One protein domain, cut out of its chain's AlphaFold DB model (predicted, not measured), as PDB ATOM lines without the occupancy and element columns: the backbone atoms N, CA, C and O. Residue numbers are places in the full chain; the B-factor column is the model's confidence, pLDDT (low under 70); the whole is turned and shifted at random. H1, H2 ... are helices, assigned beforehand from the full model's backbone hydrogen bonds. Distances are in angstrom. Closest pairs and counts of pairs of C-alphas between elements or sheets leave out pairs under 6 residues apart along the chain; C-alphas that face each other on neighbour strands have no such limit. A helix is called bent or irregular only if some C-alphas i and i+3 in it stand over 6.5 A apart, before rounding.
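AT A GLANCE: This is residues 21 to 208 of the 216 residues of an uncharacterized protein of Planomicrobium glaciei (UniProt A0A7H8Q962). The domain is a long rod of helices in two groups set end to end, with most helices running lengthwise. In one group the helical hairpin of H1 and H2a packs through H1 on H5 of a second hairpin, H4 and H5; in the other, H3 and H6 lie side by side and H2b packs on H6. The backbone passes between the groups at the bend of H2, in the link from H3 to H4 and in the link from H5 to H6. The 188 printed residues hold six named helices, H1 to H6 in chain order, and no named strand; the class is all helix. The whole is only just extended, close to loose, with a radius of gyration of the C-alphas of 24.4 A and spans of 83 by 36 by 24 A.

HOW THE PARTS SIT: H1, residues 23 to 45, touches H2a, residues 49 to 79, opposite ways at a shallow tilt of 23 degrees; their closest C-alphas, of Leu 43 and Ser 51, are 6.3 A apart. H2, residues 49 to 94, was assigned as one helix by its hydrogen bonds but is bent, with C-alphas 79 and 82 7.2 A apart; its arms H2a and H2b, residues 82 to 94, stand at a steep tilt of 50 degrees. H3, residues 101 to 118, touches H6, residues 181 to 208, opposite ways at a shallow tilt of 16 degrees; the closest C-alphas are those of Ala 108 and Ser 190, 4.3 A apart. H2b touches H6 with residues 85 to 89 alone, at a steep tilt of 67 degrees; the closest C-alphas, of Lys 85 and Thr 192, are 6.4 A apart. H4, residues 125 to 145, touches H5, residues 147 to 179, opposite ways at a shallow tilt of 12 degrees; the closest C-alphas are those of Ile 143 and Thr 150, 5.6 A apart. H5 touches H1 with residues 159 to 170 alone; the closest C-alphas, of Cys 40 and Ile 163, are 6.7 A apart. H2a and H5 only just touch, with 3 pairs of C-alphas within 8 A, the closest those of Asn 66 and Ala 173 at 7.3 A. H1, H2a and H5 form a bundle, three helices lengthwise together. H3 and H4 are apart. Every O i to N i+4 pair is within hydrogen-bond range in H1, H2a, H2b, H3 and H6, with 16 of 17 in H4 and 27 of 29 in H5.

IN THESE COORDINATES: H1 begins at C-alpha 23 (24.988, -3.577, 37.541) and is 33.4 A long. H2a is 45.9 A long and H2b 18.3 A. H3 measures 26.2 A and H4 30.3 A. H5, 47.1 A, is irregular: C-alphas 148 and 151 are 7.7 A apart. H6, 40.6 A, ends at C-alpha 208 (69.400, 7.112, 63.312).

THE WHOLE: The two C-alphas farthest apart, of Glu 148 and Met 208, are 83.2 A apart. The printed part has no cut, and no link is long. The mean pLDDT of the printed part is 75.9; 34 residues are under 70, among them 21 to 25 and 76 to 82.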
ATOM      1  N   PHE A  21      30.316  -0.689  41.274       58.03
ATOM      2  CA  PHE A  21      29.004  -1.141  41.721       58.03
ATOM      3  C   PHE A  21      28.477  -2.256  40.818       58.03
ATOM      4  O   PHE A  21      28.591  -2.192  39.595       58.03
ATOM      5  N   GLU A  22      27.859  -3.277  41.411       63.91
ATOM      6  CA  GLU A  22      27.171  -4.300  40.630       63.91
ATOM      7  C   GLU A  22      26.092  -3.647  39.758       63.91
ATOM      8  O   GLU A  22      25.351  -2.767  40.203       63.91
ATOM      9  N   LYS A  23      25.970  -4.103  38.504       66.81
ATOM     10  CA  LYS A  23      24.988  -3.577  37.541       66.81
ATOM     11  C   LYS A  23      23.567  -3.569  38.123       66.81
ATOM     12  O   LYS A  23      22.802  -2.647  37.854       66.81
ATOM     13  N   ASN A  24      23.251  -4.554  38.965       68.31
ATOM     14  CA  ASN A  24      21.979  -4.662  39.676       68.31
ATOM     15  C   ASN A  24      21.740  -3.500  40.644       68.31
ATOM     16  O   ASN A  24      20.637  -2.967  40.670       68.31
ATOM     17  N   LEU A  25      22.763  -3.066  41.377       68.81
ATOM     18  CA  LEU A  25      22.676  -1.971  42.342       68.81
ATOM     19  C   LEU A  25      22.452  -0.633  41.638       68.81
ATOM     20  O   LEU A  25      21.554   0.115  42.007       68.81
ATOM     21  N   VAL A  26      23.182  -0.382  40.547       71.12
ATOM     22  CA  VAL A  26      22.976   0.815  39.715       71.12
ATOM     23  C   VAL A  26      21.555   0.837  39.142       71.12
ATOM     24  O   VAL A  26      20.875   1.859  39.223       71.12
ATOM     25  N   ILE A  27      21.077  -0.295  38.610       76.56
ATOM     26  CA  ILE A  27      19.706  -0.419  38.094       76.56
ATOM     27  C   ILE A  27      18.685  -0.172  39.209       76.56
ATOM     28  O   ILE A  27      17.758   0.602  38.995       76.56
ATOM     29  N   GLN A  28      18.864  -0.765  40.393       75.81
ATOM     30  CA  GLN A  28      17.978  -0.575  41.545       75.81
ATOM     31  C   GLN A  28      17.916   0.889  41.984       75.81
ATOM     32  O   GLN A  28      16.818   1.404  42.188       75.81
ATOM     33  N   THR A  29      19.051   1.588  42.061       75.19
ATOM     34  CA  THR A  29      19.081   3.020  42.394       75.19
ATOM     35  C   THR A  29      18.295   3.843  41.373       75.19
ATOM     36  O   THR A  29      17.469   4.668  41.759       75.19
ATOM     37  N   PHE A  30      18.483   3.594  40.073       77.81
ATOM     38  CA  PHE A  30      17.719   4.281  39.024       77.81
ATOM     39  C   PHE A  30      16.219   3.967  39.083       77.81
ATOM     40  O   PHE A  30      15.398   4.866  38.904       77.81
ATOM     41  N   LEU A  31      15.853   2.719  39.376       80.31
ATOM     42  CA  LEU A  31      14.463   2.283  39.507       80.31
ATOM     43  C   LEU A  31      13.767   2.948  40.700       80.31
ATOM     44  O   LEU A  31      12.645   3.432  40.569       80.31
ATOM     45  N   VAL A  32      14.447   3.028  41.845       79.81
ATOM     46  CA  VAL A  32      13.938   3.701  43.048       79.81
ATOM     47  C   VAL A  32      13.776   5.200  42.806       79.81
ATOM     48  O   VAL A  32      12.743   5.757  43.173       79.81
ATOM     49  N   LEU A  33      14.735   5.845  42.131       76.25
ATOM     50  CA  LEU A  33      14.633   7.254  41.733       76.25
ATOM     51  C   LEU A  33      13.460   7.504  40.775       76.25
ATOM     52  O   LEU A  33      12.726   8.477  40.940       76.25
ATOM     53  N   PHE A  34      13.258   6.614  39.802       79.38
ATOM     54  CA  PHE A  34      12.136   6.697  38.872       79.38
ATOM     55  C   PHE A  34      10.792   6.562  39.599       79.38
ATOM     56  O   PHE A  34       9.910   7.402  39.423       79.38
ATOM     57  N   PHE A  35      10.649   5.559  40.471       79.12
ATOM     58  CA  PHE A  35       9.434   5.385  41.267       79.12
ATOM     59  C   PHE A  35       9.179   6.557  42.211       79.12
ATOM     60  O   PHE A  35       8.033   6.965  42.355       79.12
ATOM     61  N   LEU A  36      10.226   7.135  42.802       74.06
ATOM     62  CA  LEU A  36      10.123   8.347  43.612       74.06
ATOM     63  C   LEU A  36       9.551   9.524  42.820       74.06
ATOM     64  O   LEU A  36       8.655  10.205  43.309       74.06
ATOM     65  N   LEU A  37      10.012   9.724  41.586       74.38
ATOM     66  CA  LEU A  37       9.518  10.791  40.718       74.38
ATOM     67  C   LEU A  37       8.047  10.582  40.339       74.38
ATOM     68  O   LEU A  37       7.248  11.513  40.447       74.38
ATOM     69  N   VAL A  38       7.672   9.358  39.955       76.75
ATOM     70  CA  VAL A  38       6.270   9.002  39.669       76.75
ATOM     71  C   VAL A  38       5.398   9.235  40.901       76.75
ATOM     72  O   VAL A  38       4.314   9.804  40.796       76.75
ATOM     73  N   LEU A  39       5.884   8.859  42.082       74.31
ATOM     74  CA  LEU A  39       5.147   9.032  43.323       74.31
ATOM     75  C   LEU A  39       4.961  10.508  43.696       74.31
ATOM     76  O   LEU A  39       3.892  10.874  44.172       74.31
ATOM     77  N   CYS A  40       5.956  11.363  43.439       69.62
ATOM     78  CA  CYS A  40       5.817  12.811  43.612       69.62
ATOM     79  C   CYS A  40       4.714  13.390  42.715       69.62
ATOM     80  O   CYS A  40       3.955  14.245  43.168       69.62
ATOM     81  N   ILE A  41       4.588  12.906  41.473       71.62
ATOM     82  CA  ILE A  41       3.512  13.318  40.556       71.62
ATOM     83  C   ILE A  41       2.148  12.847  41.081       71.62
ATOM     84  O   ILE A  41       1.196  13.622  41.103       71.62
ATOM     85  N   VAL A  42       2.052  11.600  41.553       71.88
ATOM     86  CA  VAL A  42       0.803  11.048  42.108       71.88
ATOM     87  C   VAL A  42       0.383  11.781  43.383       71.88
ATOM     88  O   VAL A  42      -0.783  12.132  43.506       71.88
ATOM     89  N   LEU A  43       1.319  12.080  44.287       66.62
ATOM     90  CA  LEU A  43       1.077  12.873  45.500       66.62
ATOM     91  C   LEU A  43       0.544  14.276  45.199       66.62
ATOM     92  O   LEU A  43      -0.257  14.803  45.965       66.62
ATOM     93  N   PHE A  44       1.006  14.881  44.102       64.88
ATOM     94  CA  PHE A  44       0.534  16.192  43.664       64.88
ATOM     95  C   PHE A  44      -0.898  16.134  43.116       64.88
ATOM     96  O   PHE A  44      -1.669  17.067  43.315       64.88
ATOM     97  N   LEU A  45      -1.256  15.041  42.434       69.69
ATOM     98  CA  LEU A  45      -2.570  14.863  41.813       69.69
ATOM     99  C   LEU A  45      -3.631  14.340  42.783       69.69
ATOM    100  O   LEU A  45      -4.791  14.727  42.668       69.69
ATOM    101  N   ASN A  46      -3.263  13.442  43.699       69.69
ATOM    102  CA  ASN A  46      -4.199  12.848  44.641       69.69
ATOM    103  C   ASN A  46      -3.531  12.552  46.002       69.69
ATOM    104  O   ASN A  46      -2.814  11.555  46.153       69.69
ATOM    105  N   PRO A  47      -3.743  13.423  47.004       63.00
ATOM    106  CA  PRO A  47      -3.073  13.370  48.298       63.00
ATOM    107  C   PRO A  47      -3.682  12.319  49.247       63.00
ATOM    108  O   PRO A  47      -4.189  12.637  50.321       63.00
ATOM    109  N   GLU A  48      -3.652  11.039  48.878       72.19
ATOM    110  CA  GLU A  48      -4.182   9.974  49.742       72.19
ATOM    111  C   GLU A  48      -3.161   9.508  50.786       72.19
ATOM    112  O   GLU A  48      -1.974   9.373  50.499       72.19
ATOM    113  N   PHE A  49      -3.614   9.153  51.993       62.66
ATOM    114  CA  PHE A  49      -2.746   8.675  53.083       62.66
ATOM    115  C   PHE A  49      -1.825   7.499  52.681       62.66
ATOM    116  O   PHE A  49      -0.678   7.416  53.124       62.66
ATOM    117  N   TRP A  50      -2.281   6.621  51.782       67.50
ATOM    118  CA  TRP A  50      -1.488   5.501  51.261       67.50
ATOM    119  C   TRP A  50      -0.248   5.948  50.476       67.50
ATOM    120  O   TRP A  50       0.794   5.294  50.547       67.50
ATOM    121  N   SER A  51      -0.313   7.085  49.783       66.81
ATOM    122  CA  SER A  51       0.816   7.628  49.022       66.81
ATOM    123  C   SER A  51       1.972   8.083  49.931       66.81
ATOM    124  O   SER A  51       3.146   7.900  49.591       66.81
ATOM    125  N   LEU A  52       1.671   8.561  51.145       66.62
ATOM    126  CA  LEU A  52       2.679   8.904  52.157       66.62
ATOM    127  C   LEU A  52       3.411   7.664  52.685       66.62
ATOM    128  O   LEU A  52       4.638   7.674  52.797       66.62
ATOM    129  N   LEU A  53       2.684   6.573  52.951       71.12
ATOM    130  CA  LEU A  53       3.281   5.301  53.378       71.12
ATOM    131  C   LEU A  53       4.240   4.735  52.322       71.12
ATOM    132  O   LEU A  53       5.336   4.274  52.653       71.12
ATOM    133  N   VAL A  54       3.865   4.813  51.041       75.12
ATOM    134  CA  VAL A  54       4.729   4.374  49.935       75.12
ATOM    135  C   VAL A  54       5.964   5.276  49.801       75.12
ATOM    136  O   VAL A  54       7.070   4.761  49.620       75.12
ATOM    137  N   SER A  55       5.812   6.594  49.979       69.25
ATOM    138  CA  SER A  55       6.930   7.558  49.977       69.25
ATOM    139  C   SER A  55       7.958   7.228  51.050       69.25
ATOM    140  O   SER A  55       9.160   7.158  50.787       69.25
ATOM    141  N   PHE A  56       7.476   6.989  52.270       74.31
ATOM    142  CA  PHE A  56       8.321   6.664  53.409       74.31
ATOM    143  C   PHE A  56       9.083   5.353  53.183       74.31
ATOM    144  O   PHE A  56      10.289   5.279  53.424       74.31
ATOM    145  N   ARG A  57       8.412   4.333  52.632       77.00
ATOM    146  CA  ARG A  57       9.051   3.058  52.280       77.00
ATOM    147  C   ARG A  57      10.139   3.232  51.215       77.00
ATOM    148  O   ARG A  57      11.215   2.662  51.366       77.00
ATOM    149  N   LEU A  58       9.893   4.029  50.174       74.00
ATOM    150  CA  LEU A  58      10.886   4.315  49.129       74.00
ATOM    151  C   LEU A  58      12.109   5.060  49.677       74.00
ATOM    152  O   LEU A  58      13.237   4.736  49.305       74.00
ATOM    153  N   LEU A  59      11.914   6.003  50.603       74.06
ATOM    154  CA  LEU A  59      13.016   6.686  51.288       74.06
ATOM    155  C   LEU A  59      13.876   5.718  52.107       74.06
ATOM    156  O   LEU A  59      15.105   5.805  52.062       74.06
ATOM    157  N   LEU A  60      13.253   4.775  52.821       81.06
ATOM    158  CA  LEU A  60      13.983   3.735  53.548       81.06
ATOM    159  C   LEU A  60      14.813   2.864  52.598       81.06
ATOM    160  O   LEU A  60      15.991   2.642  52.872       81.06
ATOM    161  N   VAL A  61      14.234   2.444  51.466       79.06
ATOM    162  CA  VAL A  61      14.938   1.656  50.439       79.06
ATOM    163  C   VAL A  61      16.116   2.440  49.845       79.06
ATOM    164  O   VAL A  61      17.210   1.900  49.687       79.06
ATOM    165  N   MET A  62      15.937   3.735  49.570       75.44
ATOM    166  CA  MET A  62      17.017   4.585  49.064       75.44
ATOM    167  C   MET A  62      18.151   4.740  50.087       75.44
ATOM    168  O   MET A  62      19.326   4.706  49.728       75.44
ATOM    169  N   ASN A  63      17.818   4.858  51.375       76.94
ATOM    170  CA  ASN A  63      18.815   4.924  52.441       76.94
ATOM    171  C   ASN A  63      19.594   3.604  52.580       76.94
ATOM    172  O   ASN A  63      20.810   3.626  52.765       76.94
ATOM    173  N   THR A  64      18.925   2.452  52.455       82.06
ATOM    174  CA  THR A  64      19.609   1.149  52.458       82.06
ATOM    175  C   THR A  64      20.532   0.986  51.256       82.06
ATOM    176  O   THR A  64      21.679   0.593  51.451       82.06
ATOM    177  N   LEU A  65      20.091   1.376  50.054       77.50
ATOM    178  CA  LEU A  65      20.927   1.332  48.849       77.50
ATOM    179  C   LEU A  65      22.153   2.242  48.982       77.50
ATOM    180  O   LEU A  65      23.261   1.816  48.673       77.50
ATOM    181  N   ASN A  66      21.991   3.460  49.511       71.88
ATOM    182  CA  ASN A  66      23.123   4.355  49.768       71.88
ATOM    183  C   ASN A  66      24.143   3.727  50.732       71.88
ATOM    184  O   ASN A  66      25.339   3.747  50.448       71.88
ATOM    185  N   LYS A  67      23.688   3.120  51.838       78.88
ATOM    186  CA  LYS A  67      24.584   2.431  52.785       78.88
ATOM    187  C   LYS A  67      25.300   1.243  52.149       78.88
ATOM    188  O   LYS A  67      26.470   1.005  52.432       78.88
ATOM    189  N   GLU A  68      24.605   0.487  51.310       77.00
ATOM    190  CA  GLU A  68      25.176  -0.663  50.614       77.00
ATOM    191  C   GLU A  68      26.237  -0.230  49.593       77.00
ATOM    192  O   GLU A  68      27.331  -0.793  49.562       77.00
ATOM    193  N   MET A  69      25.972   0.844  48.844       69.69
ATOM    194  CA  MET A  69      26.958   1.476  47.963       69.69
ATOM    195  C   MET A  69      28.181   1.978  48.743       69.69
ATOM    196  O   MET A  69      29.315   1.724  48.329       69.69
ATOM    197  N   ASP A  70      27.985   2.632  49.889       68.44
ATOM    198  CA  ASP A  70      29.100   3.078  50.732       68.44
ATOM    199  C   ASP A  70      29.934   1.886  51.233       68.44
ATOM    200  O   ASP A  70      31.162   1.896  51.117       68.44
ATOM    201  N   ASN A  71      29.288   0.809  51.689       76.25
ATOM    202  CA  ASN A  71      29.971  -0.407  52.138       76.25
ATOM    203  C   ASN A  71      30.765  -1.090  51.015       76.25
ATOM    204  O   ASN A  71      31.896  -1.525  51.239       76.25
ATOM    205  N   ILE A  72      30.211  -1.181  49.803       71.31
ATOM    206  CA  ILE A  72      30.913  -1.749  48.640       71.31
ATOM    207  C   ILE A  72      32.132  -0.900  48.289       71.31
ATOM    208  O   ILE A  72      33.214  -1.447  48.062       71.31
ATOM    209  N   SER A  73      31.987   0.428  48.311       65.56
ATOM    210  CA  SER A  73      33.097   1.351  48.077       65.56
ATOM    211  C   SER A  73      34.222   1.148  49.096       65.56
ATOM    212  O   SER A  73      35.390   1.093  48.710       65.56
ATOM    213  N   ILE A  74      33.885   0.997  50.382       70.88
ATOM    214  CA  ILE A  74      34.857   0.759  51.459       70.88
ATOM    215  C   ILE A  74      35.538  -0.605  51.286       70.88
ATOM    216  O   ILE A  74      36.763  -0.703  51.328       70.88
ATOM    217  N   ASN A  75      34.767  -1.663  51.038       71.00
ATOM    218  CA  ASN A  75      35.300  -3.020  50.896       71.00
ATOM    219  C   ASN A  75      36.204  -3.175  49.667       71.00
ATOM    220  O   ASN A  75      37.219  -3.875  49.727       71.00
ATOM    221  N   HIS A  76      35.860  -2.525  48.554       69.19
ATOM    222  CA  HIS A  76      36.712  -2.481  47.369       69.19
ATOM    223  C   HIS A  76      38.034  -1.761  47.670       69.19
ATOM    224  O   HIS A  76      39.101  -2.300  47.370       69.19
ATOM    225  N   ALA A  77      37.973  -0.602  48.334       65.12
ATOM    226  CA  ALA A  77      39.159   0.141  48.756       65.12
ATOM    227  C   ALA A  77      40.086  -0.717  49.640       65.12
ATOM    228  O   ALA A  77      41.274  -0.843  49.343       65.12
ATOM    229  N   LEU A  78      39.534  -1.417  50.641       66.56
ATOM    230  CA  LEU A  78      40.295  -2.298  51.539       66.56
ATOM    231  C   LEU A  78      40.969  -3.476  50.817       66.56
ATOM    232  O   LEU A  78      42.118  -3.807  51.109       66.56
ATOM    233  N   LYS A  79      40.286  -4.115  49.858       69.56
ATOM    234  CA  LYS A  79      40.857  -5.245  49.096       69.56
ATOM    235  C   LYS A  79      41.986  -4.817  48.161       69.56
ATOM    236  O   LYS A  79      42.916  -5.588  47.920       69.56
ATOM    237  N   VAL A  80      41.889  -3.613  47.608       66.81
ATOM    238  CA  VAL A  80      42.832  -3.091  46.614       66.81
ATOM    239  C   VAL A  80      44.034  -2.417  47.295       66.81
ATOM    240  O   VAL A  80      45.154  -2.529  46.792       66.81
ATOM    241  N   ALA A  81      43.849  -1.866  48.501       67.69
ATOM    242  CA  ALA A  81      44.856  -1.169  49.304       67.69
ATOM    243  C   ALA A  81      46.267  -1.804  49.332       67.69
ATOM    244  O   ALA A  81      47.217  -1.090  49.012       67.69
ATOM    245  N   PRO A  82      46.483  -3.104  49.629       68.56
ATOM    246  CA  PRO A  82      47.842  -3.651  49.734       68.56
ATOM    247  C   PRO A  82      48.592  -3.707  48.392       68.56
ATOM    248  O   PRO A  82      49.796  -3.441  48.339       68.56
ATOM    249  N   LYS A  83      47.895  -4.011  47.287       70.62
ATOM    250  CA  LYS A  83      48.494  -3.997  45.937       70.62
ATOM    251  C   LYS A  83      48.812  -2.569  45.505       70.62
ATOM    252  O   LYS A  83      49.891  -2.302  44.976       70.62
ATOM    253  N   THR A  84      47.895  -1.657  45.795       70.44
ATOM    254  CA  THR A  84      48.021  -0.236  45.488       70.44
ATOM    255  C   THR A  84      49.155   0.412  46.268       70.44
ATOM    256  O   THR A  84      49.966   1.118  45.677       70.44
ATOM    257  N   LYS A  85      49.290   0.109  47.564       75.88
ATOM    258  CA  LYS A  85      50.372   0.601  48.426       75.88
ATOM    259  C   LYS A  85      51.743   0.231  47.864       75.88
ATOM    260  O   LYS A  85      52.612   1.095  47.772       75.88
ATOM    261  N   LYS A  86      51.918  -1.017  47.413       77.38
ATOM    262  CA  LYS A  86      53.165  -1.468  46.775       77.38
ATOM    263  C   LYS A  86      53.452  -0.705  45.476       77.38
ATOM    264  O   LYS A  86      54.549  -0.185  45.316       77.38
ATOM    265  N   TYR A  87      52.454  -0.565  44.600       76.00
ATOM    266  CA  TYR A  87      52.587   0.203  43.357       76.00
ATOM    267  C   TYR A  87      52.949   1.675  43.606       76.00
ATOM    268  O   TYR A  87      53.856   2.209  42.971       76.00
ATOM    269  N   ILE A  88      52.267   2.328  44.552       77.62
ATOM    270  CA  ILE A  88      52.527   3.721  44.933       77.62
ATOM    271  C   ILE A  88      53.955   3.862  45.457       77.62
ATOM    272  O   ILE A  88      54.672   4.768  45.039       77.62
ATOM    273  N   LEU A  89      54.384   2.964  46.342       80.06
ATOM    274  CA  LEU A  89      55.719   3.004  46.931       80.06
ATOM    275  C   LEU A  89      56.806   2.839  45.861       80.06
ATOM    276  O   LEU A  89      57.760   3.621  45.839       80.06
ATOM    277  N   ASP A  90      56.631   1.893  44.936       79.62
ATOM    278  CA  ASP A  90      57.554   1.684  43.819       79.62
ATOM    279  C   ASP A  90      57.585   2.906  42.888       79.62
ATOM    280  O   ASP A  90      58.660   3.383  42.519       79.62
ATOM    281  N   TYR A  91      56.428   3.489  42.566       78.00
ATOM    282  CA  TYR A  91      56.353   4.673  41.710       78.00
ATOM    283  C   TYR A  91      57.016   5.899  42.358       78.00
ATOM    284  O   TYR A  91      57.816   6.587  41.716       78.00
ATOM    285  N   LEU A  92      56.729   6.166  43.636       79.56
ATOM    286  CA  LEU A  92      57.296   7.297  44.377       79.56
ATOM    287  C   LEU A  92      58.816   7.168  44.531       79.56
ATOM    288  O   LEU A  92      59.544   8.151  44.374       79.56
ATOM    289  N   LYS A  93      59.309   5.953  44.775       82.19
ATOM    290  CA  LYS A  93      60.736   5.687  44.971       82.19
ATOM    291  C   LYS A  93      61.521   5.666  43.659       82.19
ATOM    292  O   LYS A  93      62.594   6.256  43.588       82.19
ATOM    293  N   HIS A  94      61.009   5.001  42.626       78.69
ATOM    294  CA  HIS A  94      61.760   4.776  41.386       78.69
ATOM    295  C   HIS A  94      61.535   5.865  40.334       78.69
ATOM    296  O   HIS A  94      62.478   6.230  39.634       78.69
ATOM    297  N   THR A  95      60.327   6.429  40.253       76.38
ATOM    298  CA  THR A  95      59.993   7.449  39.244       76.38
ATOM    299  C   THR A  95      60.206   8.857  39.787       76.38
ATOM    300  O   THR A  95      60.848   9.681  39.139       76.38
ATOM    301  N   LEU A  96      59.697   9.135  40.992       76.44
ATOM    302  CA  LEU A  96      59.774  10.466  41.612       76.44
ATOM    303  C   LEU A  96      60.991  10.646  42.534       76.44
ATOM    304  O   LEU A  96      61.255  11.767  42.964       76.44
ATOM    305  N   LYS A  97      61.762   9.576  42.781       82.25
ATOM    306  CA  LYS A  97      63.007   9.578  43.572       82.25
ATOM    307  C   LYS A  97      62.835  10.180  44.973       82.25
ATOM    308  O   LYS A  97      63.683  10.939  45.442       82.25
ATOM    309  N   PHE A  98      61.729   9.851  45.641       82.69
ATOM    310  CA  PHE A  98      61.491  10.292  47.015       82.69
ATOM    311  C   PHE A  98      62.442   9.578  47.982       82.69
ATOM    312  O   PHE A  98      62.359   8.360  48.172       82.69
ATOM    313  N   ASN A  99      63.313  10.359  48.620       75.44
ATOM    314  CA  ASN A  99      64.388   9.876  49.487       75.44
ATOM    315  C   ASN A  99      64.110  10.108  50.976       75.44
ATOM    316  O   ASN A  99      64.681   9.403  51.804       75.44
ATOM    317  N   HIS A 100      63.238  11.062  51.311       77.19
ATOM    318  CA  HIS A 100      62.939  11.437  52.691       77.19
ATOM    319  C   HIS A 100      61.454  11.299  52.998       77.19
ATOM    320  O   HIS A 100      60.607  11.670  52.182       77.19
ATOM    321  N   SER A 101      61.138  10.830  54.205       80.75
ATOM    322  CA  SER A 101      59.769  10.732  54.725       80.75
ATOM    323  C   SER A 101      58.971  12.043  54.595       80.75
ATOM    324  O   SER A 101      57.787  12.011  54.257       80.75
ATOM    325  N   SER A 102      59.613  13.206  54.745       82.12
ATOM    326  CA  SER A 102      58.976  14.526  54.601       82.12
ATOM    327  C   SER A 102      58.301  14.749  53.241       82.12
ATOM    328  O   SER A 102      57.225  15.344  53.190       82.12
ATOM    329  N   GLN A 103      58.870  14.216  52.157       83.75
ATOM    330  CA  GLN A 103      58.332  14.357  50.797       83.75
ATOM    331  C   GLN A 103      57.018  13.578  50.626       83.75
ATOM    332  O   GLN A 103      56.088  14.047  49.970       83.75
ATOM    333  N   TYR A 104      56.904  12.412  51.273       84.69
ATOM    334  CA  TYR A 104      55.665  11.627  51.304       84.69
ATOM    335  C   TYR A 104      54.565  12.374  52.068       84.69
ATOM    336  O   TYR A 104      53.433  12.454  51.596       84.69
ATOM    337  N   LYS A 105      54.907  12.980  53.213       85.44
ATOM    338  CA  LYS A 105      53.970  13.787  54.009       85.44
ATOM    339  C   LYS A 105      53.421  14.973  53.213       85.44
ATOM    340  O   LYS A 105      52.218  15.220  53.235       85.44
ATOM    341  N   GLU A 106      54.290  15.699  52.515       85.06
ATOM    342  CA  GLU A 106      53.898  16.864  51.718       85.06
ATOM    343  C   GLU A 106      52.978  16.470  50.554       85.06
ATOM    344  O   GLU A 106      51.928  17.082  50.354       85.06
ATOM    345  N   LEU A 107      53.302  15.380  49.851       85.12
ATOM    346  CA  LEU A 107      52.460  14.856  48.777       85.12
ATOM    347  C   LEU A 107      51.080  14.404  49.280       85.12
ATOM    348  O   LEU A 107      50.074  14.720  48.643       85.12
ATOM    349  N   ALA A 108      51.025  13.700  50.416       86.06
ATOM    350  CA  ALA A 108      49.766  13.282  51.030       86.06
ATOM    351  C   ALA A 108      48.884  14.494  51.360       86.06
ATOM    352  O   ALA A 108      47.724  14.541  50.961       86.06
ATOM    353  N   LEU A 109      49.451  15.527  51.992       87.25
ATOM    354  CA  LEU A 109      48.713  16.746  52.336       87.25
ATOM    355  C   LEU A 109      48.164  17.470  51.102       87.25
ATOM    356  O   LEU A 109      46.999  17.870  51.102       87.25
ATOM    357  N   ILE A 110      48.960  17.599  50.037       86.69
ATOM    358  CA  ILE A 110      48.518  18.256  48.796       86.69
ATOM    359  C   ILE A 110      47.381  17.465  48.135       86.69
ATOM    360  O   ILE A 110      46.406  18.058  47.667       86.69
ATOM    361  N   LEU A 111      47.484  16.134  48.096       84.12
ATOM    362  CA  LEU A 111      46.439  15.272  47.539       84.12
ATOM    363  C   LEU A 111      45.165  15.303  48.382       84.12
ATOM    364  O   LEU A 111      44.080  15.394  47.809       84.12
ATOM    365  N   LYS A 112      45.285  15.317  49.714       86.94
ATOM    366  CA  LYS A 112      44.146  15.452  50.627       86.94
ATOM    367  C   LYS A 112      43.403  16.757  50.399       86.94
ATOM    368  O   LYS A 112      42.207  16.740  50.137       86.94
ATOM    369  N   GLN A 113      44.126  17.876  50.395       87.94
ATOM    370  CA  GLN A 113      43.544  19.199  50.169       87.94
ATOM    371  C   GLN A 113      42.884  19.309  48.790       87.94
ATOM    372  O   GLN A 113      41.794  19.868  48.668       87.94
ATOM    373  N   LYS A 114      43.509  18.757  47.740       82.62
ATOM    374  CA  LYS A 114      42.907  18.711  46.397       82.62
ATOM    375  C   LYS A 114      41.669  17.812  46.348       82.62
ATOM    376  O   LYS A 114      40.696  18.179  45.694       82.62
ATOM    377  N   GLY A 115      41.702  16.661  47.013       80.19
ATOM    378  CA  GLY A 115      40.577  15.734  47.100       80.19
ATOM    379  C   GLY A 115      39.387  16.355  47.827       80.19
ATOM    380  O   GLY A 115      38.297  16.412  47.265       80.19
ATOM    381  N   GLU A 116      39.609  16.910  49.019       84.81
ATOM    382  CA  GLU A 116      38.581  17.576  49.830       84.81
ATOM    383  C   GLU A 116      37.981  18.791  49.113       84.81
ATOM    384  O   GLU A 116      36.762  18.937  49.073       84.81
ATOM    385  N   LYS A 117      38.807  19.622  48.461       85.56
ATOM    386  CA  LYS A 117      38.328  20.795  47.710       85.56
ATOM    387  C   LYS A 117      37.453  20.427  46.507       85.56
ATOM    388  O   LYS A 117      36.558  21.186  46.146       85.56
ATOM    389  N   ASN A 118      37.732  19.296  45.861       79.12
ATOM    390  CA  ASN A 118      37.001  18.849  44.674       79.12
ATOM    391  C   ASN A 118      35.816  17.927  45.007       79.12
ATOM    392  O   ASN A 118      35.047  17.587  44.104       79.12
ATOM    393  N   LEU A 119      35.670  17.507  46.266       79.06
ATOM    394  CA  LEU A 119      34.570  16.661  46.710       79.06
ATOM    395  C   LEU A 119      33.282  17.487  46.758       79.06
ATOM    396  O   LEU A 119      33.178  18.478  47.476       79.06
ATOM    397  N   LYS A 120      32.285  17.077  45.972       75.19
ATOM    398  CA  LYS A 120      30.992  17.756  45.902       75.19
ATOM    399  C   LYS A 120      30.019  17.076  46.853       75.19
ATOM    400  O   LYS A 120      29.476  16.018  46.532       75.19
ATOM    401  N   SER A 121      29.789  17.680  48.012       74.00
ATOM    402  CA  SER A 121      28.661  17.337  48.875       74.00
ATOM    403  C   SER A 121      27.609  18.431  48.772       74.00
ATOM    404  O   SER A 121      27.906  19.623  48.867       74.00
ATOM    405  N   TYR A 122      26.366  18.030  48.533       76.12
ATOM    406  CA  TYR A 122      25.256  18.968  48.476       76.12
ATOM    407  C   TYR A 122      24.491  18.845  49.780       76.12
ATOM    408  O   TYR A 122      23.852  17.830  50.054       76.12
ATOM    409  N   ASN A 123      24.589  19.878  50.610       75.69
ATOM    410  CA  ASN A 123      23.790  19.983  51.818       75.69
ATOM    411  C   ASN A 123      22.660  20.983  51.573       75.69
ATOM    412  O   ASN A 123      22.831  22.183  51.786       75.69
ATOM    413  N   LEU A 124      21.515  20.492  51.094       76.81
ATOM    414  CA  LEU A 124      20.356  21.347  50.840       76.81
ATOM    415  C   LEU A 124      19.526  21.620  52.104       76.81
ATOM    416  O   LEU A 124      18.560  22.372  52.036       76.81
ATOM    417  N   LEU A 125      19.899  21.071  53.267       76.38
ATOM    418  CA  LEU A 125      19.151  21.239  54.519       76.38
ATOM    419  C   LEU A 125      18.915  22.714  54.915       76.38
ATOM    420  O   LEU A 125      17.798  23.028  55.311       76.38
ATOM    421  N   PRO A 126      19.890  23.639  54.782       81.38
ATOM    422  CA  PRO A 126      19.664  25.056  55.087       81.38
ATOM    423  C   PRO A 126      18.660  25.734  54.141       81.38
ATOM    424  O   PRO A 126      17.918  26.629  54.537       81.38
ATOM    425  N   TYR A 127      18.617  25.298  52.880       78.44
ATOM    426  CA  TYR A 127      17.642  25.791  51.908       78.44
ATOM    427  C   TYR A 127      16.256  25.203  52.178       78.44
ATOM    428  O   TYR A 127      15.264  25.925  52.086       78.44
ATOM    429  N   LEU A 128      16.198  23.924  52.575       76.69
ATOM    430  CA  LEU A 128      14.978  23.276  53.048       76.69
ATOM    431  C   LEU A 128      14.385  24.071  54.204       76.69
ATOM    432  O   LEU A 128      13.226  24.452  54.126       76.69
ATOM    433  N   THR A 129      15.165  24.329  55.258       79.38
ATOM    434  CA  THR A 129      14.666  25.027  56.446       79.38
ATOM    435  C   THR A 129      14.157  26.417  56.091       79.38
ATOM    436  O   THR A 129      13.057  26.763  56.503       79.38
ATOM    437  N   MET A 130      14.877  27.168  55.253       83.12
ATOM    438  CA  MET A 130      14.433  28.490  54.803       83.12
ATOM    439  C   MET A 130      13.103  28.435  54.035       83.12
ATOM    440  O   MET A 130      12.169  29.165  54.369       83.12
ATOM    441  N   ILE A 131      12.993  27.555  53.034       79.94
ATOM    442  CA  ILE A 131      11.768  27.398  52.234       79.94
ATOM    443  C   ILE A 131      10.617  26.921  53.120       79.94
ATOM    444  O   ILE A 131       9.508  27.442  53.008       79.94
ATOM    445  N   LEU A 132      10.870  25.980  54.034       79.88
ATOM    446  CA  LEU A 132       9.860  25.478  54.957       79.88
ATOM    447  C   LEU A 132       9.338  26.587  55.869       79.88
ATOM    448  O   LEU A 132       8.130  26.730  56.013       79.88
ATOM    449  N   THR A 133      10.229  27.399  56.443       82.38
ATOM    450  CA  THR A 133       9.855  28.519  57.315       82.38
ATOM    451  C   THR A 133       9.009  29.549  56.571       82.38
ATOM    452  O   THR A 133       7.971  29.959  57.088       82.38
ATOM    453  N   VAL A 134       9.395  29.927  55.347       82.19
ATOM    454  CA  VAL A 134       8.612  30.859  54.514       82.19
ATOM    455  C   VAL A 134       7.249  30.263  54.166       82.19
ATOM    456  O   VAL A 134       6.232  30.944  54.284       82.19
ATOM    457  N   THR A 135       7.218  28.983  53.792       77.50
ATOM    458  CA  THR A 135       5.977  28.289  53.433       77.50
ATOM    459  C   THR A 135       5.047  28.227  54.638       77.50
ATOM    460  O   THR A 135       3.918  28.680  54.533       77.50
ATOM    461  N   ILE A 136       5.528  27.789  55.808       81.06
ATOM    462  CA  ILE A 136       4.754  27.744  57.059       81.06
ATOM    463  C   ILE A 136       4.220  29.132  57.437       81.06
ATOM    464  O   ILE A 136       3.073  29.242  57.861       81.06
ATOM    465  N   PHE A 137       5.007  30.195  57.257       82.44
ATOM    466  CA  PHE A 137       4.581  31.561  57.572       82.44
ATOM    467  C   PHE A 137       3.457  32.064  56.649       82.44
ATOM    468  O   PHE A 137       2.446  32.598  57.118       82.44
ATOM    469  N   LEU A 138       3.597  31.855  55.336       79.69
ATOM    470  CA  LEU A 138       2.565  32.198  54.350       79.69
ATOM    471  C   LEU A 138       1.297  31.368  54.577       79.69
ATOM    472  O   LEU A 138       0.194  31.904  54.635       79.69
ATOM    473  N   CYS A 139       1.471  30.072  54.805       76.69
ATOM    474  CA  CYS A 139       0.421  29.124  55.143       76.69
ATOM    475  C   CYS A 139      -0.333  29.504  56.426       76.69
ATOM    476  O   CYS A 139      -1.560  29.500  56.436       76.69
ATOM    477  N   GLY A 140       0.376  29.898  57.487       77.69
ATOM    478  CA  GLY A 140      -0.232  30.374  58.732       77.69
ATOM    479  C   GLY A 140      -1.042  31.657  58.539       77.69
ATOM    480  O   GLY A 140      -2.098  31.821  59.149       77.69
ATOM    481  N   SER A 141      -0.598  32.535  57.635       78.88
ATOM    482  CA  SER A 141      -1.347  33.739  57.258       78.88
ATOM    483  C   SER A 141      -2.632  33.392  56.499       78.88
ATOM    484  O   SER A 141      -3.677  33.973  56.779       78.88
ATOM    485  N   VAL A 142      -2.584  32.403  55.601       76.94
ATOM    486  CA  VAL A 142      -3.758  31.906  54.862       76.94
ATOM    487  C   VAL A 142      -4.758  31.216  55.793       76.94
ATOM    488  O   VAL A 142      -5.943  31.523  55.720       76.94
ATOM    489  N   ILE A 143      -4.299  30.364  56.716       80.25
ATOM    490  CA  ILE A 143      -5.154  29.691  57.715       80.25
ATOM    491  C   ILE A 143      -5.913  30.709  58.573       80.25
ATOM    492  O   ILE A 143      -7.075  30.496  58.912       80.25
ATOM    493  N   ARG A 144      -5.276  31.836  58.908       79.19
ATOM    494  CA  ARG A 144      -5.903  32.901  59.701       79.19
ATOM    495  C   ARG A 144      -7.097  33.547  58.990       79.19
ATOM    496  O   ARG A 144      -8.005  34.016  59.666       79.19
ATOM    497  N   VAL A 145      -7.073  33.593  57.658       81.12
ATOM    498  CA  VAL A 145      -8.143  34.169  56.826       81.12
ATOM    499  C   VAL A 145      -9.160  33.098  56.415       81.12
ATOM    500  O   VAL A 145     -10.354  33.377  56.384       81.12
ATOM    501  N   TYR A 146      -8.703  31.869  56.157       81.38
ATOM    502  CA  TYR A 146      -9.524  30.743  55.712       81.38
ATOM    503  C   TYR A 146      -9.208  29.467  56.516       81.38
ATOM    504  O   TYR A 146      -8.452  28.603  56.055       81.38
ATOM    505  N   PRO A 147      -9.785  29.318  57.722       78.00
ATOM    506  CA  PRO A 147      -9.474  28.203  58.619       78.00
ATOM    507  C   PRO A 147      -9.904  26.834  58.068       78.00
ATOM    508  O   PRO A 147      -9.288  25.817  58.396       78.00
ATOM    509  N   GLU A 148     -10.896  26.805  57.175       79.31
ATOM    510  CA  GLU A 148     -11.402  25.602  56.495       79.31
ATOM    511  C   GLU A 148     -10.291  24.841  55.730       79.31
ATOM    512  O   GLU A 148     -10.293  23.612  55.672       79.31
ATOM    513  N   HIS A 149      -9.288  25.559  55.203       76.81
ATOM    514  CA  HIS A 149      -8.206  25.010  54.366       76.81
ATOM    515  C   HIS A 149      -6.968  24.555  55.152       76.81
ATOM    516  O   HIS A 149      -5.931  24.233  54.568       76.81
ATOM    517  N   THR A 150      -7.046  24.497  56.485       73.06
ATOM    518  CA  THR A 150      -5.905  24.114  57.338       73.06
ATOM    519  C   THR A 150      -5.324  22.747  56.964       73.06
ATOM    520  O   THR A 150      -4.106  22.564  56.977       73.06
ATOM    521  N   LYS A 151      -6.177  21.787  56.587       69.44
ATOM    522  CA  LYS A 151      -5.741  20.445  56.171       69.44
ATOM    523  C   LYS A 151      -4.935  20.477  54.873       69.44
ATOM    524  O   LYS A 151      -3.863  19.878  54.825       69.44
ATOM    525  N   ASP A 152      -5.409  21.217  53.873       70.81
ATOM    526  CA  ASP A 152      -4.759  21.350  52.563       70.81
ATOM    527  C   ASP A 152      -3.376  21.991  52.711       70.81
ATOM    528  O   ASP A 152      -2.378  21.533  52.153       70.81
ATOM    529  N   VAL A 153      -3.302  23.014  53.559       71.81
ATOM    530  CA  VAL A 153      -2.079  23.745  53.875       71.81
ATOM    531  C   VAL A 153      -1.026  22.857  54.552       71.81
ATOM    532  O   VAL A 153       0.137  22.857  54.143       71.81
ATOM    533  N   ILE A 154      -1.420  22.069  55.558       71.06
ATOM    534  CA  ILE A 154      -0.520  21.103  56.212       71.06
ATOM    535  C   ILE A 154      -0.030  20.066  55.195       71.06
ATOM    536  O   ILE A 154       1.153  19.717  55.193       71.06
ATOM    537  N   PHE A 155      -0.912  19.610  54.302       69.00
ATOM    538  CA  PHE A 155      -0.569  18.621  53.287       69.00
ATOM    539  C   PHE A 155       0.474  19.148  52.291       69.00
ATOM    540  O   PHE A 155       1.460  18.465  52.011       69.00
ATOM    541  N   VAL A 156       0.324  20.391  51.821       73.00
ATOM    542  CA  VAL A 156       1.288  21.048  50.918       73.00
ATOM    543  C   VAL A 156       2.672  21.161  51.559       73.00
ATOM    544  O   VAL A 156       3.669  20.816  50.922       73.00
ATOM    545  N   VAL A 157       2.757  21.580  52.828       72.56
ATOM    546  CA  VAL A 157       4.039  21.651  53.558       72.56
ATOM    547  C   VAL A 157       4.685  20.265  53.657       72.56
ATOM    548  O   VAL A 157       5.898  20.123  53.469       72.56
ATOM    549  N   PHE A 158       3.885  19.226  53.903       70.19
ATOM    550  CA  PHE A 158       4.373  17.854  54.019       70.19
ATOM    551  C   PHE A 158       4.897  17.303  52.683       70.19
ATOM    552  O   PHE A 158       6.005  16.760  52.642       70.19
ATOM    553  N   ILE A 159       4.163  17.508  51.578       71.12
ATOM    554  CA  ILE A 159       4.622  17.150  50.223       71.12
ATOM    555  C   ILE A 159       5.932  17.876  49.902       71.12
ATOM    556  O   ILE A 159       6.897  17.242  49.477       71.12
ATOM    557  N   MET A 160       5.981  19.194  50.123       72.12
ATOM    558  CA  MET A 160       7.162  20.012  49.832       72.12
ATOM    559  C   MET A 160       8.389  19.515  50.602       72.12
ATOM    560  O   MET A 160       9.462  19.370  50.018       72.12
ATOM    561  N   THR A 161       8.224  19.171  51.882       71.69
ATOM    562  CA  THR A 161       9.295  18.567  52.691       71.69
ATOM    563  C   THR A 161       9.761  17.237  52.098       71.69
ATOM    564  O   THR A 161      10.963  17.007  51.955       71.69
ATOM    565  N   GLY A 162       8.815  16.367  51.727       71.44
ATOM    566  CA  GLY A 162       9.096  15.062  51.134       71.44
ATOM    567  C   GLY A 162       9.889  15.172  49.833       71.44
ATOM    568  O   GLY A 162      10.976  14.601  49.735       71.44
ATOM    569  N   ILE A 163       9.402  15.960  48.869       72.81
ATOM    570  CA  ILE A 163      10.070  16.199  47.576       72.81
ATOM    571  C   ILE A 163      11.498  16.700  47.792       72.81
ATOM    572  O   ILE A 163      12.436  16.247  47.138       72.81
ATOM    573  N   PHE A 164      11.687  17.613  48.734       74.38
ATOM    574  CA  PHE A 164      12.977  18.245  48.949       74.38
ATOM    575  C   PHE A 164      13.996  17.297  49.607       74.38
ATOM    576  O   PHE A 164      15.166  17.276  49.215       74.38
ATOM    577  N   LEU A 165      13.561  16.446  50.545       70.56
ATOM    578  CA  LEU A 165      14.394  15.367  51.092       70.56
ATOM    579  C   LEU A 165      14.807  14.364  50.005       70.56
ATOM    580  O   LEU A 165      15.973  13.960  49.942       70.56
ATOM    581  N   ILE A 166      13.872  14.010  49.121       69.75
ATOM    582  CA  ILE A 166      14.121  13.140  47.966       69.75
ATOM    583  C   ILE A 166      15.156  13.779  47.042       69.75
ATOM    584  O   ILE A 166      16.128  13.124  46.661       69.75
ATOM    585  N   PHE A 167      14.996  15.062  46.724       75.19
ATOM    586  CA  PHE A 167      15.897  15.796  45.840       75.19
ATOM    587  C   PHE A 167      17.316  15.884  46.420       75.19
ATOM    588  O   PHE A 167      18.290  15.623  45.715       75.19
ATOM    589  N   ASN A 168      17.440  16.139  47.726       75.75
ATOM    590  CA  ASN A 168      18.725  16.162  48.425       75.75
ATOM    591  C   ASN A 168      19.431  14.794  48.409       75.75
ATOM    592  O   ASN A 168      20.631  14.716  48.141       75.75
ATOM    593  N   SER A 169      18.696  13.705  48.653       70.31
ATOM    594  CA  SER A 169      19.251  12.345  48.576       70.31
ATOM    595  C   SER A 169      19.665  11.982  47.145       70.31
ATOM    596  O   SER A 169      20.763  11.476  46.914       70.31
ATOM    597  N   SER A 170      18.826  12.329  46.166       71.38
ATOM    598  CA  SER A 170      19.046  12.041  44.743       71.38
ATOM    599  C   SER A 170      20.272  12.765  44.190       71.38
ATOM    600  O   SER A 170      21.118  12.145  43.544       71.38
ATOM    601  N   ILE A 171      20.419  14.062  44.484       77.62
ATOM    602  CA  ILE A 171      21.585  14.848  44.062       77.62
ATOM    603  C   ILE A 171      22.871  14.273  44.655       77.62
ATOM    604  O   ILE A 171      23.870  14.174  43.945       77.62
ATOM    605  N   ASN A 172      22.860  13.855  45.922       71.75
ATOM    606  CA  ASN A 172      24.038  13.257  46.549       71.75
ATOM    607  C   ASN A 172      24.366  11.867  45.979       71.75
ATOM    608  O   ASN A 172      25.542  11.564  45.773       71.75
ATOM    609  N   ALA A 173      23.363  11.048  45.647       69.12
ATOM    610  CA  ALA A 173      23.578   9.774  44.956       69.12
ATOM    611  C   ALA A 173      24.217   9.983  43.568       69.12
ATOM    612  O   ALA A 173      25.215   9.340  43.236       69.12
ATOM    613  N   ILE A 174      23.719  10.952  42.790       72.56
ATOM    614  CA  ILE A 174      24.299  11.347  41.494       72.56
ATOM    615  C   ILE A 174      25.721  11.902  41.680       72.56
ATOM    616  O   ILE A 174      26.635  11.530  40.942       72.56
ATOM    617  N   ALA A 175      25.939  12.752  42.688       74.38
ATOM    618  CA  ALA A 175      27.255  13.278  43.044       74.38
ATOM    619  C   ALA A 175      28.252  12.154  43.320       74.38
ATOM    620  O   ALA A 175      29.351  12.161  42.770       74.38
ATOM    621  N   ASN A 176      27.845  11.149  44.091       67.88
ATOM    622  CA  ASN A 176      28.669   9.991  44.405       67.88
ATOM    623  C   ASN A 176      28.966   9.108  43.188       67.88
ATOM    624  O   ASN A 176      30.110   8.684  43.027       67.88
ATOM    625  N   LEU A 177      27.980   8.881  42.319       67.06
ATOM    626  CA  LEU A 177      28.123   8.035  41.133       67.06
ATOM    627  C   LEU A 177      28.995   8.659  40.036       67.06
ATOM    628  O   LEU A 177      29.795   7.955  39.418       67.06
ATOM    629  N   PHE A 178      28.845   9.962  39.785       67.69
ATOM    630  CA  PHE A 178      29.432  10.608  38.605       67.69
ATOM    631  C   PHE A 178      30.557  11.593  38.920       67.69
ATOM    632  O   PHE A 178      31.497  11.710  38.135       67.69
ATOM    633  N   PHE A 179      30.487  12.304  40.047       70.56
ATOM    634  CA  PHE A 179      31.370  13.447  40.307       70.56
ATOM    635  C   PHE A 179      32.421  13.174  41.393       70.56
ATOM    636  O   PHE A 179      33.559  13.623  41.262       70.56
ATOM    637  N   ASN A 180      32.090  12.399  42.427       72.94
ATOM    638  CA  ASN A 180      32.944  12.201  43.602       72.94
ATOM    639  C   ASN A 180      33.886  10.997  43.503       72.94
ATOM    640  O   ASN A 180      34.728  10.845  44.382       72.94
ATOM    641  N   GLY A 181      33.820  10.176  42.449       71.00
ATOM    642  CA  GLY A 181      34.750   9.052  42.277       71.00
ATOM    643  C   GLY A 181      36.221   9.497  42.253       71.00
ATOM    644  O   GLY A 181      37.036   8.991  43.018       71.00
ATOM    645  N   LYS A 182      36.555  10.507  41.435       70.38
ATOM    646  CA  LYS A 182      37.927  11.046  41.320       70.38
ATOM    647  C   LYS A 182      38.421  11.732  42.609       70.38
ATOM    648  O   LYS A 182      39.520  11.401  43.053       70.38
ATOM    649  N   PRO A 183      37.639  12.621  43.251       77.94
ATOM    650  CA  PRO A 183      37.992  13.196  44.551       77.94
ATOM    651  C   PRO A 183      38.161  12.165  45.676       77.94
ATOM    652  O   PRO A 183      39.121  12.259  46.435       77.94
ATOM    653  N   LYS A 184      37.275  11.163  45.777       74.62
ATOM    654  CA  LYS A 184      37.373  10.114  46.810       74.62
ATOM    655  C   LYS A 184      38.646   9.280  46.651       74.62
ATOM    656  O   LYS A 184      39.322   9.017  47.640       74.62
ATOM    657  N   GLU A 185      39.027   8.951  45.418       74.31
ATOM    658  CA  GLU A 185      40.296   8.269  45.136       74.31
ATOM    659  C   GLU A 185      41.529   9.129  45.461       74.31
ATOM    660  O   GLU A 185      42.523   8.604  45.954       74.31
ATOM    661  N   MET A 186      41.480  10.455  45.260       76.38
ATOM    662  CA  MET A 186      42.560  11.354  45.713       76.38
ATOM    663  C   MET A 186      42.754  11.302  47.232       76.38
ATOM    664  O   MET A 186      43.894  11.274  47.696       76.38
ATOM    665  N   ILE A 187      41.656  11.280  47.993       81.38
ATOM    666  CA  ILE A 187      41.694  11.202  49.459       81.38
ATOM    667  C   ILE A 187      42.247   9.842  49.900       81.38
ATOM    668  O   ILE A 187      43.189   9.793  50.686       81.38
ATOM    669  N   HIS A 188      41.750   8.749  49.318       79.06
ATOM    670  CA  HIS A 188      42.242   7.403  49.616       79.06
ATOM    671  C   HIS A 188      43.740   7.237  49.294       79.06
ATOM    672  O   HIS A 188      44.512   6.681  50.080       79.06
ATOM    673  N   LEU A 189      44.180   7.767  48.146       79.69
ATOM    674  CA  LEU A 189      45.588   7.792  47.759       79.69
ATOM    675  C   LEU A 189      46.432   8.591  48.759       79.69
ATOM    676  O   LEU A 189      47.513   8.144  49.138       79.69
ATOM    677  N   SER A 190      45.939   9.749  49.203       84.56
ATOM    678  CA  SER A 190      46.581  10.543  50.253       84.56
ATOM    679  C   SER A 190      46.774   9.731  51.531       84.56
ATOM    680  O   SER A 190      47.886   9.688  52.055       84.56
ATOM    681  N   ASP A 191      45.723   9.069  52.018       83.50
ATOM    682  CA  ASP A 191      45.782   8.300  53.265       83.50
ATOM    683  C   ASP A 191      46.778   7.136  53.149       83.50
ATOM    684  O   ASP A 191      47.591   6.915  54.047       83.50
ATOM    685  N   THR A 192      46.822   6.478  51.986       82.62
ATOM    686  CA  THR A 192      47.813   5.429  51.689       82.62
ATOM    687  C   THR A 192      49.247   5.978  51.695       82.62
ATOM    688  O   THR A 192      50.159   5.360  52.246       82.62
ATOM    689  N   ILE A 193      49.479   7.153  51.101       84.19
ATOM    690  CA  ILE A 193      50.802   7.807  51.103       84.19
ATOM    691  C   ILE A 193      51.187   8.243  52.521       84.19
ATOM    692  O   ILE A 193      52.357   8.157  52.896       84.19
ATOM    693  N   PHE A 194      50.216   8.679  53.322       84.31
ATOM    694  CA  PHE A 194      50.438   9.053  54.713       84.31
ATOM    695  C   PHE A 194      50.831   7.845  55.576       84.31
ATOM    696  O   PHE A 194      51.736   7.944  56.403       84.31
ATOM    697  N   GLU A 195      50.231   6.680  55.336       83.81
ATOM    698  CA  GLU A 195      50.641   5.425  55.974       83.81
ATOM    699  C   GLU A 195      52.090   5.052  55.606       83.81
ATOM    700  O   GLU A 195      52.899   4.744  56.483       83.81
ATOM    701  N   ILE A 196      52.464   5.181  54.325       85.00
ATOM    702  CA  ILE A 196      53.851   4.981  53.859       85.00
ATOM    703  C   ILE A 196      54.810   5.972  54.541       85.00
ATOM    704  O   ILE A 196      55.928   5.600  54.912       85.00
ATOM    705  N   PHE A 197      54.389   7.226  54.730       86.12
ATOM    706  CA  PHE A 197      55.152   8.224  55.483       86.12
ATOM    707  C   PHE A 197      55.423   7.756  56.918       86.12
ATOM    708  O   PHE A 197      56.576   7.813  57.352       86.12
ATOM    709  N   LEU A 198      54.403   7.276  57.638       85.06
ATOM    710  CA  LEU A 198      54.559   6.801  59.017       85.06
ATOM    711  C   LEU A 198      55.568   5.648  59.092       85.06
ATOM    712  O   LEU A 198      56.502   5.699  59.894       85.06
ATOM    713  N   GLU A 199      55.457   4.661  58.201       83.88
ATOM    714  CA  GLU A 199      56.395   3.533  58.126       83.88
ATOM    715  C   GLU A 199      57.830   3.980  57.813       83.88
ATOM    716  O   GLU A 199      58.797   3.494  58.409       83.88
ATOM    717  N   LYS A 200      58.000   4.923  56.880       81.81
ATOM    718  CA  LYS A 200      59.321   5.457  56.522       81.81
ATOM    719  C   LYS A 200      59.934   6.293  57.638       81.81
ATOM    720  O   LYS A 200      61.114   6.117  57.921       81.81
ATOM    721  N   SER A 201      59.143   7.130  58.301       81.06
ATOM    722  CA  SER A 201      59.576   7.935  59.446       81.06
ATOM    723  C   SER A 201      60.038   7.055  60.613       81.06
ATOM    724  O   SER A 201      61.055   7.342  61.244       81.06
ATOM    725  N   ILE A 202      59.334   5.951  60.890       81.81
ATOM    726  CA  ILE A 202      59.751   4.977  61.912       81.81
ATOM    727  C   ILE A 202      61.105   4.360  61.539       81.81
ATOM    728  O   ILE A 202      62.015   4.340  62.364       81.81
ATOM    729  N   ASN A 203      61.267   3.918  60.288       80.88
ATOM    730  CA  ASN A 203      62.515   3.320  59.806       80.88
ATOM    731  C   ASN A 203      63.701   4.302  59.803       80.88
ATOM    732  O   ASN A 203      64.824   3.926  60.134       80.88
ATOM    733  N   GLU A 204      63.478   5.566  59.442       77.44
ATOM    734  CA  GLU A 204      64.510   6.608  59.501       77.44
ATOM    735  C   GLU A 204      64.966   6.854  60.947       77.44
ATOM    736  O   GLU A 204      66.168   6.901  61.219       77.44
ATOM    737  N   ASN A 205      64.026   6.924  61.892       74.50
ATOM    738  CA  ASN A 205      64.333   7.129  63.307       74.50
ATOM    739  C   ASN A 205      65.061   5.934  63.943       74.50
ATOM    740  O   ASN A 205      65.991   6.136  64.728       74.50
ATOM    741  N   THR A 206      64.703   4.695  63.592       75.69
ATOM    742  CA  THR A 206      65.405   3.498  64.089       75.69
ATOM    743  C   THR A 206      66.822   3.385  63.520       75.69
ATOM    744  O   THR A 206      67.749   3.058  64.263       75.69
ATOM    745  N   LEU A 207      67.030   3.735  62.245       71.56
ATOM    746  CA  LEU A 207      68.360   3.817  61.623       71.56
ATOM    747  C   LEU A 207      69.241   4.911  62.246       71.56
ATOM    748  O   LEU A 207      70.445   4.717  62.425       71.56
ATOM    749  N   MET A 208      68.665   6.064  62.596       69.88
ATOM    750  CA  MET A 208      69.400   7.112  63.312       69.88
ATOM    751  C   MET A 208      69.767   6.679  64.736       69.88
ATOM    752  O   MET A 208      70.879   6.952  65.194       69.88
TER     753      MET A 208